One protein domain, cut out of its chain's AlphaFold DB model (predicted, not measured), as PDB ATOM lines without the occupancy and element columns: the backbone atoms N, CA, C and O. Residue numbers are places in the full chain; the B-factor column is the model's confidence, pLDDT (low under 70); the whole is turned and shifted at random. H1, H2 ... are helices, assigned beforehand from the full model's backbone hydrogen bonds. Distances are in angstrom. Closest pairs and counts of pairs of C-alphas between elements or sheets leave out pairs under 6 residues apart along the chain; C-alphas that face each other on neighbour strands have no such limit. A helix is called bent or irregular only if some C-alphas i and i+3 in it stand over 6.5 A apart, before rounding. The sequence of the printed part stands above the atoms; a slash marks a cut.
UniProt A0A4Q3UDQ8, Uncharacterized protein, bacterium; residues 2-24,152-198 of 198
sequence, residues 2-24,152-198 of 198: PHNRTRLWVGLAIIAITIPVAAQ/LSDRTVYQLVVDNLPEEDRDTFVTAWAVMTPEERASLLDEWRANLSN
ATOM      1  N   PRO A   2     -11.285  46.656   9.063       43.94
ATOM      2  CA  PRO A   2     -11.966  45.451   9.566       43.94
ATOM      3  C   PRO A   2     -11.302  44.789  10.795       43.94
ATOM      4  O   PRO A   2     -11.691  43.693  11.177       43.94
ATOM      5  N   HIS A   3     -10.288  45.402  11.413       37.16
ATOM      6  CA  HIS A   3      -9.398  44.708  12.362       37.16
ATOM      7  C   HIS A   3      -9.931  44.571  13.803       37.16
ATOM      8  O   HIS A   3      -9.425  43.732  14.541       37.16
ATOM      9  N   ASN A   4     -10.982  45.304  14.193       37.78
ATOM     10  CA  ASN A   4     -11.550  45.190  15.547       37.78
ATOM     11  C   ASN A   4     -12.412  43.942  15.751       37.78
ATOM     12  O   ASN A   4     -12.488  43.431  16.862       37.78
ATOM     13  N   ARG A   5     -13.034  43.403  14.691       40.06
ATOM     14  CA  ARG A   5     -13.859  42.195  14.828       40.06
ATOM     15  C   ARG A   5     -13.007  40.975  15.160       40.06
ATOM     16  O   ARG A   5     -13.375  40.208  16.035       40.06
ATOM     17  N   THR A   6     -11.853  40.820  14.519       41.25
ATOM     18  CA  THR A   6     -11.018  39.622  14.673       41.25
ATOM     19  C   THR A   6     -10.405  39.494  16.070       41.25
ATOM     20  O   THR A   6     -10.219  38.380  16.537       41.25
ATOM     21  N   ARG A   7     -10.124  40.608  16.760       44.94
ATOM     22  CA  ARG A   7      -9.573  40.590  18.127       44.94
ATOM     23  C   ARG A   7     -10.613  40.202  19.176       44.94
ATOM     24  O   ARG A   7     -10.304  39.420  20.068       44.94
ATOM     25  N   LEU A   8     -11.853  40.655  18.994       44.22
ATOM     26  CA  LEU A   8     -12.972  40.300  19.867       44.22
ATOM     27  C   LEU A   8     -13.249  38.787  19.836       44.22
ATOM     28  O   LEU A   8     -13.479  38.181  20.875       44.22
ATOM     29  N   TRP A   9     -13.118  38.157  18.661       43.06
ATOM     30  CA  TRP A   9     -13.242  36.702  18.511       43.06
ATOM     31  C   TRP A   9     -12.120  35.915  19.196       43.06
ATOM     32  O   TRP A   9     -12.377  34.834  19.711       43.06
ATOM     33  N   VAL A  10     -10.888  36.435  19.223       45.41
ATOM     34  CA  VAL A  10      -9.765  35.753  19.889       45.41
ATOM     35  C   VAL A  10      -9.915  35.821  21.412       45.41
ATOM     36  O   VAL A  10      -9.702  34.810  22.072       45.41
ATOM     37  N   GLY A  11     -10.365  36.955  21.963       43.34
ATOM     38  CA  GLY A  11     -10.711  37.065  23.387       43.34
ATOM     39  C   GLY A  11     -11.899  36.176  23.777       43.34
ATOM     40  O   GLY A  11     -11.837  35.464  24.774       43.34
ATOM     41  N   LEU A  12     -12.944  36.128  22.941       47.75
ATOM     42  CA  LEU A  12     -14.124  35.279  23.155       47.75
ATOM     43  C   LEU A  12     -13.804  33.775  23.049       47.75
ATOM     44  O   LEU A  12     -14.341  32.968  23.803       47.75
ATOM     45  N   ALA A  13     -12.884  33.390  22.159       45.62
ATOM     46  CA  ALA A  13     -12.428  32.007  22.034       45.62
ATOM     47  C   ALA A  13     -11.640  31.533  23.267       45.62
ATOM     48  O   ALA A  13     -11.729  30.361  23.623       45.62
ATOM     49  N   ILE A  14     -10.910  32.422  23.951       47.31
ATOM     50  CA  ILE A  14     -10.232  32.085  25.213       47.31
ATOM     51  C   ILE A  14     -11.268  31.804  26.316       47.31
ATOM     52  O   ILE A  14     -11.113  30.832  27.049       47.31
ATOM     53  N   ILE A  15     -12.365  32.572  26.360       48.31
ATOM     54  CA  ILE A  15     -13.476  32.395  27.314       48.31
ATOM     55  C   ILE A  15     -14.184  31.043  27.107       48.31
ATOM     56  O   ILE A  15     -14.456  30.330  28.072       48.31
ATOM     57  N   ALA A  16     -14.416  30.636  25.856       43.81
ATOM     58  CA  ALA A  16     -15.013  29.334  25.547       43.81
ATOM     59  C   ALA A  16     -14.119  28.139  25.954       43.81
ATOM     60  O   ALA A  16     -14.622  27.049  26.220       43.81
ATOM     61  N   ILE A  17     -12.796  28.332  26.041       44.94
ATOM     62  CA  ILE A  17     -11.837  27.284  26.432       44.94
ATOM     63  C   ILE A  17     -11.683  27.188  27.961       44.94
ATOM     64  O   ILE A  17     -11.416  26.099  28.471       44.94
ATOM     65  N   THR A  18     -11.877  28.270  28.721       44.03
ATOM     66  CA  THR A  18     -11.716  28.268  30.191       44.03
ATOM     67  C   THR A  18     -12.961  27.830  30.966       44.03
ATOM     68  O   THR A  18     -12.825  27.228  32.033       44.03
ATOM     69  N   ILE A  19     -14.170  28.022  30.430       47.31
ATOM     70  CA  ILE A  19     -15.421  27.546  31.055       47.31
ATOM     71  C   ILE A  19     -15.456  26.012  31.269       47.31
ATOM     72  O   ILE A  19     -15.826  25.586  32.370       47.31
ATOM     73  N   PRO A  20     -15.022  25.142  30.329       44.34
ATOM     74  CA  PRO A  20     -14.987  23.703  30.596       44.34
ATOM     75  C   PRO A  20     -13.945  23.313  31.652       44.34
ATOM     76  O   PRO A  20     -14.094  22.266  32.279       44.34
ATOM     77  N   VAL A  21     -12.922  24.135  31.903       41.09
ATOM     78  CA  VAL A  21     -11.912  23.847  32.930       41.09
ATOM     79  C   VAL A  21     -12.509  24.025  34.330       41.09
ATOM     80  O   VAL A  21     -12.402  23.115  35.149       41.09
ATOM     81  N   ALA A  22     -13.234  25.119  34.591       37.38
ATOM     82  CA  ALA A  22     -13.907  25.331  35.880       37.38
ATOM     83  C   ALA A  22     -15.019  24.292  36.146       37.38
ATOM     84  O   ALA A  22     -15.131  23.766  37.256       37.38
ATOM     85  N   ALA A  23     -15.785  23.916  35.114       38.69
ATOM     86  CA  ALA A  23     -16.819  22.885  35.229       38.69
ATOM     87  C   ALA A  23     -16.240  21.476  35.484       38.69
ATOM     88  O   ALA A  23     -16.827  20.690  36.233       38.69
ATOM     89  N   GLN A  24     -15.067  21.150  34.925       40.75
ATOM     90  CA  GLN A  24     -14.415  19.855  35.161       40.75
ATOM     91  C   GLN A  24     -13.834  19.716  36.575       40.75
ATOM     92  O   GLN A  24     -13.876  18.617  37.135       40.75
ATOM     93  N   LEU A 152     -16.370  50.374  32.019       75.31
ATOM     94  CA  LEU A 152     -17.578  49.610  31.745       75.31
ATOM     95  C   LEU A 152     -18.106  49.016  33.054       75.31
ATOM     96  O   LEU A 152     -17.386  48.306  33.757       75.31
ATOM     97  N   SER A 153     -19.374  49.284  33.365       85.69
ATOM     98  CA  SER A 153     -20.012  48.691  34.540       85.69
ATOM     99  C   SER A 153     -20.044  47.165  34.431       85.69
ATOM    100  O   SER A 153     -20.194  46.623  33.334       85.69
ATOM    101  N   ASP A 154     -19.978  46.471  35.562       87.31
ATOM    102  CA  ASP A 154     -20.034  45.004  35.675       87.31
ATOM    103  C   ASP A 154     -21.203  44.412  34.887       87.31
ATOM    104  O   ASP A 154     -21.060  43.443  34.142       87.31
ATOM    105  N   ARG A 155     -22.365  45.061  34.993       87.06
ATOM    106  CA  ARG A 155     -23.574  44.679  34.264       87.06
ATOM    107  C   ARG A 155     -23.384  44.795  32.756       87.06
ATOM    108  O   ARG A 155     -23.827  43.919  32.025       87.06
ATOM    109  N   THR A 156     -22.741  45.864  32.290       86.69
ATOM    110  CA  THR A 156     -22.468  46.075  30.863       86.69
ATOM    111  C   THR A 156     -21.497  45.033  30.325       86.69
ATOM    112  O   THR A 156     -21.725  44.506  29.241       86.69
ATOM    113  N   VAL A 157     -20.448  44.709  31.080       85.19
ATOM    114  CA  VAL A 157     -19.452  43.701  30.689       85.19
ATOM    115  C   VAL A 157     -20.100  42.321  30.608       85.19
ATOM    116  O   VAL A 157     -19.975  41.650  29.587       85.19
ATOM    117  N   TYR A 158     -20.864  41.935  31.631       88.50
ATOM    118  CA  TYR A 158     -21.625  40.688  31.634       88.50
ATOM    119  C   TYR A 158     -22.574  40.589  30.432       88.50
ATOM    120  O   TYR A 158     -22.548  39.601  29.701       88.50
ATOM    121  N   GLN A 159     -23.378  41.631  30.193       89.81
ATOM    122  CA  GLN A 159     -24.333  41.667  29.085       89.81
ATOM    123  C   GLN A 159     -23.619  41.522  27.735       89.81
ATOM    124  O   GLN A 159     -24.044  40.738  26.893       89.81
ATOM    125  N   LEU A 160     -22.494  42.224  27.559       86.81
ATOM    126  CA  LEU A 160     -21.692  42.147  26.343       86.81
ATOM    127  C   LEU A 160     -21.177  40.724  26.105       86.81
ATOM    128  O   LEU A 160     -21.210  40.253  24.971       86.81
ATOM    129  N   VAL A 161     -20.723  40.033  27.150       86.56
ATOM    130  CA  VAL A 161     -20.271  38.641  27.033       86.56
ATOM    131  C   VAL A 161     -21.435  37.737  26.630       86.56
ATOM    132  O   VAL A 161     -21.326  37.045  25.622       86.56
ATOM    133  N   VAL A 162     -22.569  37.798  27.333       87.81
ATOM    134  CA  VAL A 162     -23.750  36.963  27.035       87.81
ATOM    135  C   VAL A 162     -24.272  37.189  25.615       87.81
ATOM    136  O   VAL A 162     -24.541  36.227  24.895       87.81
ATOM    137  N   ASP A 163     -24.378  38.444  25.182       87.00
ATOM    138  CA  ASP A 163     -24.920  38.787  23.866       87.00
ATOM    139  C   ASP A 163     -24.014  38.306  22.719       87.00
ATOM    140  O   ASP A 163     -24.508  38.004  21.627       87.00
ATOM    141  N   ASN A 164     -22.703  38.198  22.960       85.75
ATOM    142  CA  ASN A 164     -21.733  37.725  21.970       85.75
ATOM    143  C   ASN A 164     -21.480  36.209  22.022       85.75
ATOM    144  O   ASN A 164     -20.855  35.683  21.099       85.75
ATOM    145  N   LEU A 165     -21.968  35.496  23.042       85.75
ATOM    146  CA  LEU A 165     -21.889  34.035  23.086       85.75
ATOM    147  C   LEU A 165     -22.846  33.388  22.064       85.75
ATOM    148  O   LEU A 165     -23.959  33.901  21.859       85.75
ATOM    149  N   PRO A 166     -22.448  32.250  21.455       86.62
ATOM    150  CA  PRO A 166     -23.357  31.381  20.710       86.62
ATOM    151  C   PRO A 166     -24.582  31.012  21.549       86.62
ATOM    152  O   PRO A 166     -24.474  30.834  22.759       86.62
ATOM    153  N   GLU A 167     -25.751  30.888  20.917       86.31
ATOM    154  CA  GLU A 167     -27.018  30.638  21.621       86.31
ATOM    155  C   GLU A 167     -26.975  29.365  22.481       86.31
ATOM    156  O   GLU A 167     -27.436  29.383  23.619       86.31
ATOM    157  N   GLU A 168     -26.326  28.310  21.983       85.12
ATOM    158  CA  GLU A 168     -26.102  27.039  22.688       85.12
ATOM    159  C   GLU A 168     -25.266  27.162  23.976       85.12
ATOM    160  O   GLU A 168     -25.434  26.368  24.902       85.12
ATOM    161  N   ASP A 169     -24.415  28.186  24.074       84.56
ATOM    162  CA  ASP A 169     -23.509  28.386  25.209       84.56
ATOM    163  C   ASP A 169     -24.062  29.363  26.255       84.56
ATOM    164  O   ASP A 169     -23.580  29.396  27.391       84.56
ATOM    165  N   ARG A 170     -25.084  30.158  25.906       87.75
ATOM    166  CA  ARG A 170     -25.644  31.192  26.793       87.75
ATOM    167  C   ARG A 170     -26.218  30.598  28.071       87.75
ATOM    168  O   ARG A 170     -25.879  31.065  29.155       87.75
ATOM    169  N   ASP A 171     -27.031  29.552  27.957       85.19
ATOM    170  CA  ASP A 171     -27.673  28.917  29.115       85.19
ATOM    171  C   ASP A 171     -26.643  28.275  30.054       85.19
ATOM    172  O   ASP A 171     -26.725  28.406  31.281       85.19
ATOM    173  N   THR A 172     -25.619  27.643  29.477       85.12
ATOM    174  CA  THR A 172     -24.496  27.070  30.228       85.12
ATOM    175  C   THR A 172     -23.730  28.161  30.971       85.12
ATOM    176  O   THR A 172     -23.447  28.019  32.163       85.12
ATOM    177  N   PHE A 173     -23.445  29.279  30.303       88.62
ATOM    178  CA  PHE A 173     -22.755  30.413  30.907       88.62
ATOM    179  C   PHE A 173     -23.569  31.064  32.029       88.62
ATOM    180  O   PHE A 173     -23.028  31.307  33.104       88.62
ATOM    181  N   VAL A 174     -24.869  31.309  31.829       86.75
ATOM    182  CA  VAL A 174     -25.751  31.892  32.858       86.75
ATOM    183  C   VAL A 174     -25.824  30.983  34.086       86.75
ATOM    184  O   VAL A 174     -25.764  31.468  35.217       86.75
ATOM    185  N   THR A 175     -25.888  29.667  33.875       84.44
ATOM    186  CA  THR A 175     -25.903  28.680  34.963       84.44
ATOM    187  C   THR A 175     -24.582  28.669  35.732       84.44
ATOM    188  O   THR A 175     -24.588  28.732  36.962       84.44
ATOM    189  N   ALA A 176     -23.449  28.652  35.022       86.56
ATOM    190  CA  ALA A 176     -22.118  28.724  35.626       86.56
ATOM    191  C   ALA A 176     -21.930  30.037  36.401       86.56
ATOM    192  O   ALA A 176     -21.473  30.034  37.542       86.56
ATOM    193  N   TRP A 177     -22.369  31.152  35.821       91.06
ATOM    194  CA  TRP A 177     -22.350  32.459  36.458       91.06
ATOM    195  C   TRP A 177     -23.149  32.462  37.762       91.06
ATOM    196  O   TRP A 177     -22.658  32.952  38.777       91.06
ATOM    197  N   ALA A 178     -24.352  31.880  37.774       88.12
ATOM    198  CA  ALA A 178     -25.229  31.847  38.944       88.12
ATOM    199  C   ALA A 178     -24.635  31.084  40.142       88.12
ATOM    200  O   ALA A 178     -24.918  31.452  41.284       88.12
ATOM    201  N   VAL A 179     -23.784  30.084  39.899       86.50
ATOM    202  CA  VAL A 179     -23.137  29.293  40.962       86.50
ATOM    203  C   VAL A 179     -21.768  29.826  41.389       86.50
ATOM    204  O   VAL A 179     -21.293  29.451  42.457       86.50
ATOM    205  N   MET A 180     -21.151  30.717  40.604       88.88
ATOM    206  CA  MET A 180     -19.905  31.389  40.988       88.88
ATOM    207  C   MET A 180     -20.096  32.267  42.223       88.88
ATOM    208  O   MET A 180     -21.119  32.946  42.389       88.88
ATOM    209  N   THR A 181     -19.065  32.304  43.057       92.81
ATOM    210  CA  THR A 181     -18.975  33.241  44.173       92.81
ATOM    211  C   THR A 181     -18.850  34.684  43.665       92.81
ATOM    212  O   THR A 181     -18.414  34.923  42.533       92.81
ATOM    213  N   PRO A 182     -19.214  35.687  44.486       90.94
ATOM    214  CA  PRO A 182     -19.031  37.089  44.116       90.94
ATOM    215  C   PRO A 182     -17.581  37.439  43.750       90.94
ATOM    216  O   PRO A 182     -17.363  38.213  42.822       90.94
ATOM    217  N   GLU A 183     -16.604  36.842  44.438       91.44
ATOM    218  CA  GLU A 183     -15.169  37.057  44.204       91.44
ATOM    219  C   GLU A 183     -14.728  36.515  42.839       91.44
ATOM    220  O   GLU A 183     -14.044  37.206  42.083       91.44
ATOM    221  N   GLU A 184     -15.177  35.312  42.473       84.69
ATOM    222  CA  GLU A 184     -14.905  34.719  41.156       84.69
ATOM    223  C   GLU A 184     -15.525  35.544  40.024       84.69
ATOM    224  O   GLU A 184     -14.877  35.769  39.000       84.69
ATOM    225  N   ARG A 185     -16.754  36.043  40.217       89.56
ATOM    226  CA  ARG A 185     -17.415  36.920  39.237       89.56
ATOM    227  C   ARG A 185     -16.662  38.232  39.062       89.56
ATOM    228  O   ARG A 185     -16.475  38.658  37.928       89.56
ATOM    229  N   ALA A 186     -16.238  38.859  40.159       87.81
ATOM    230  CA  ALA A 186     -15.474  40.103  40.117       87.81
ATOM    231  C   ALA A 186     -14.151  39.913  39.358       87.81
ATOM    232  O   ALA A 186     -13.868  40.666  38.431       87.81
ATOM    233  N   SER A 187     -13.414  38.842  39.667       86.38
ATOM    234  CA  SER A 187     -12.168  38.486  38.976       86.38
ATOM    235  C   SER A 187     -12.368  38.279  37.465       86.38
ATOM    236  O   SER A 187     -11.633  38.840  36.653       86.38
ATOM    237  N   LEU A 188     -13.416  37.545  37.066       86.81
ATOM    238  CA  LEU A 188     -13.762  37.343  35.651       86.81
ATOM    239  C   LEU A 188     -14.133  38.653  34.942       86.81
ATOM    240  O   LEU A 188     -13.718  38.879  33.806       86.81
ATOM    241  N   LEU A 189     -14.896  39.529  35.599       88.06
ATOM    242  CA  LEU A 189     -15.262  40.834  35.038       88.06
ATOM    243  C   LEU A 189     -14.049  41.743  34.871       88.06
ATOM    244  O   LEU A 189     -13.970  42.459  33.873       88.06
ATOM    245  N   ASP A 190     -13.112  41.707  35.816       87.62
ATOM    246  CA  ASP A 190     -11.857  42.454  35.744       87.62
ATOM    247  C   ASP A 190     -11.008  41.983  34.560       87.62
ATOM    248  O   ASP A 190     -10.566  42.809  33.754       87.62
ATOM    249  N   GLU A 191     -10.865  40.667  34.382       86.44
ATOM    250  CA  GLU A 191     -10.172  40.086  33.230       86.44
ATOM    251  C   GLU A 191     -10.845  40.489  31.908       86.44
ATOM    252  O   GLU A 191     -10.182  40.902  30.951       86.44
ATOM    253  N   TRP A 192     -12.175  40.438  31.840       85.88
ATOM    254  CA  TRP A 192     -12.905  40.843  30.641       85.88
ATOM    255  C   TRP A 192     -12.808  42.337  30.360       85.88
ATOM    256  O   TRP A 192     -12.637  42.709  29.200       85.88
ATOM    257  N   ARG A 193     -12.853  43.206  31.377       82.44
ATOM    258  CA  ARG A 193     -12.618  44.646  31.177       82.44
ATOM    259  C   ARG A 193     -11.227  44.906  30.624       82.44
ATOM    260  O   ARG A 193     -11.111  45.677  29.675       82.44
ATOM    261  N   ALA A 194     -10.207  44.236  31.160       81.31
ATOM    262  CA  ALA A 194      -8.838  44.348  30.662       81.31
ATOM    263  C   ALA A 194      -8.702  43.855  29.209       81.31
ATOM    264  O   ALA A 194      -7.944  44.422  28.422       81.31
ATOM    265  N   ASN A 195      -9.455  42.825  28.823       76.94
ATOM    266  CA  ASN A 195      -9.464  42.327  27.448       76.94
ATOM    267  C   ASN A 195     -10.247  43.232  26.483       76.94
ATOM    268  O   ASN A 195      -9.905  43.297  25.306       76.94
ATOM    269  N   LEU A 196     -11.287  43.924  26.954       74.38
ATOM    270  CA  LEU A 196     -12.102  44.836  26.143       74.38
ATOM    271  C   LEU A 196     -11.458  46.214  25.942       74.38
ATOM    272  O   LEU A 196     -11.811  46.909  24.991       74.38
ATOM    273  N   SER A 197     -10.553  46.624  26.833       68.81
ATOM    274  CA  SER A 197      -9.845  47.906  26.741       68.81
ATOM    275  C   SER A 197      -8.606  47.885  25.829       68.81
ATOM    276  O   SER A 197      -8.091  48.957  25.509       68.81
ATOM    277  N   ASN A 198      -8.155  46.703  25.382       55.59
ATOM    278  CA  ASN A 198      -6.999  46.483  24.487       55.59
ATOM    279  C   ASN A 198      -7.393  46.248  23.013       55.59
ATOM    280  O   ASN A 198      -6.598  46.612  22.106       55.59
TER     281      ASN A 198
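What this domain is: This is residues 2 to 24 and 152 to 198 of the 198 residues of an uncharacterized protein of bacterium (UniProt A0A4Q3UDQ8). The long helix H1 and the last helix H4 run opposite ways side by side, loosely spaced, with H2 and H3 as a second layer crossing over one side of the pair. The printed part has 70 residues with four named helices, H1 to H4 in order, and no named strand: all helix. It is compact, radius of gyration of the C-alphas 11.9 A, spanning 37 by 25 by 19 A.

Where its parts are: H1, residues 3 to 24, runs 34.1 A from C-alpha 3 at (-9.398, 44.708, 12.362). H2 is residues 154 to 164, 15.6 A. H3, residues 167 to 179, 19.8 A, is only just irregular: C-alphas 168 and 171 are 6.9 A apart. H4, residues 182 to 196, 20.8 A, ends at C-alpha 196 at (-12.102, 44.836, 26.143).

How they stand to each other: H1 is close to but not clearly touching H4, closest C-alphas Gly 11 and Asn 195, 6.8 A, at a shallow tilt of 23 degrees. H2 touches H4 at residues 189 to 193 alone, closest C-alphas Asp 154 and Leu 189, 6.4 A, at a steep tilt of 66 degrees. The hairpin H2 and H3 only just touch, with 3 pairs within 8 A, closest C-alphas Val 162 and Arg 170, 6.1 A. Every O i to N i+4 pair is within hydrogen-bond range in H2 and H4, 14 of 18 in H1 and 7 of 9 in H3.

The domain as a whole: The C-alphas of Pro 2 and Thr 181 are farthest apart, 37.4 A. Residues 25 to 151 are not printed; C-alphas 24 and 152 are 30.1 A apart across the cut. The links H2 to H3 and H3 to H4 are tight. Residues 2 to 24 and 197 to 198 have pLDDT under 70.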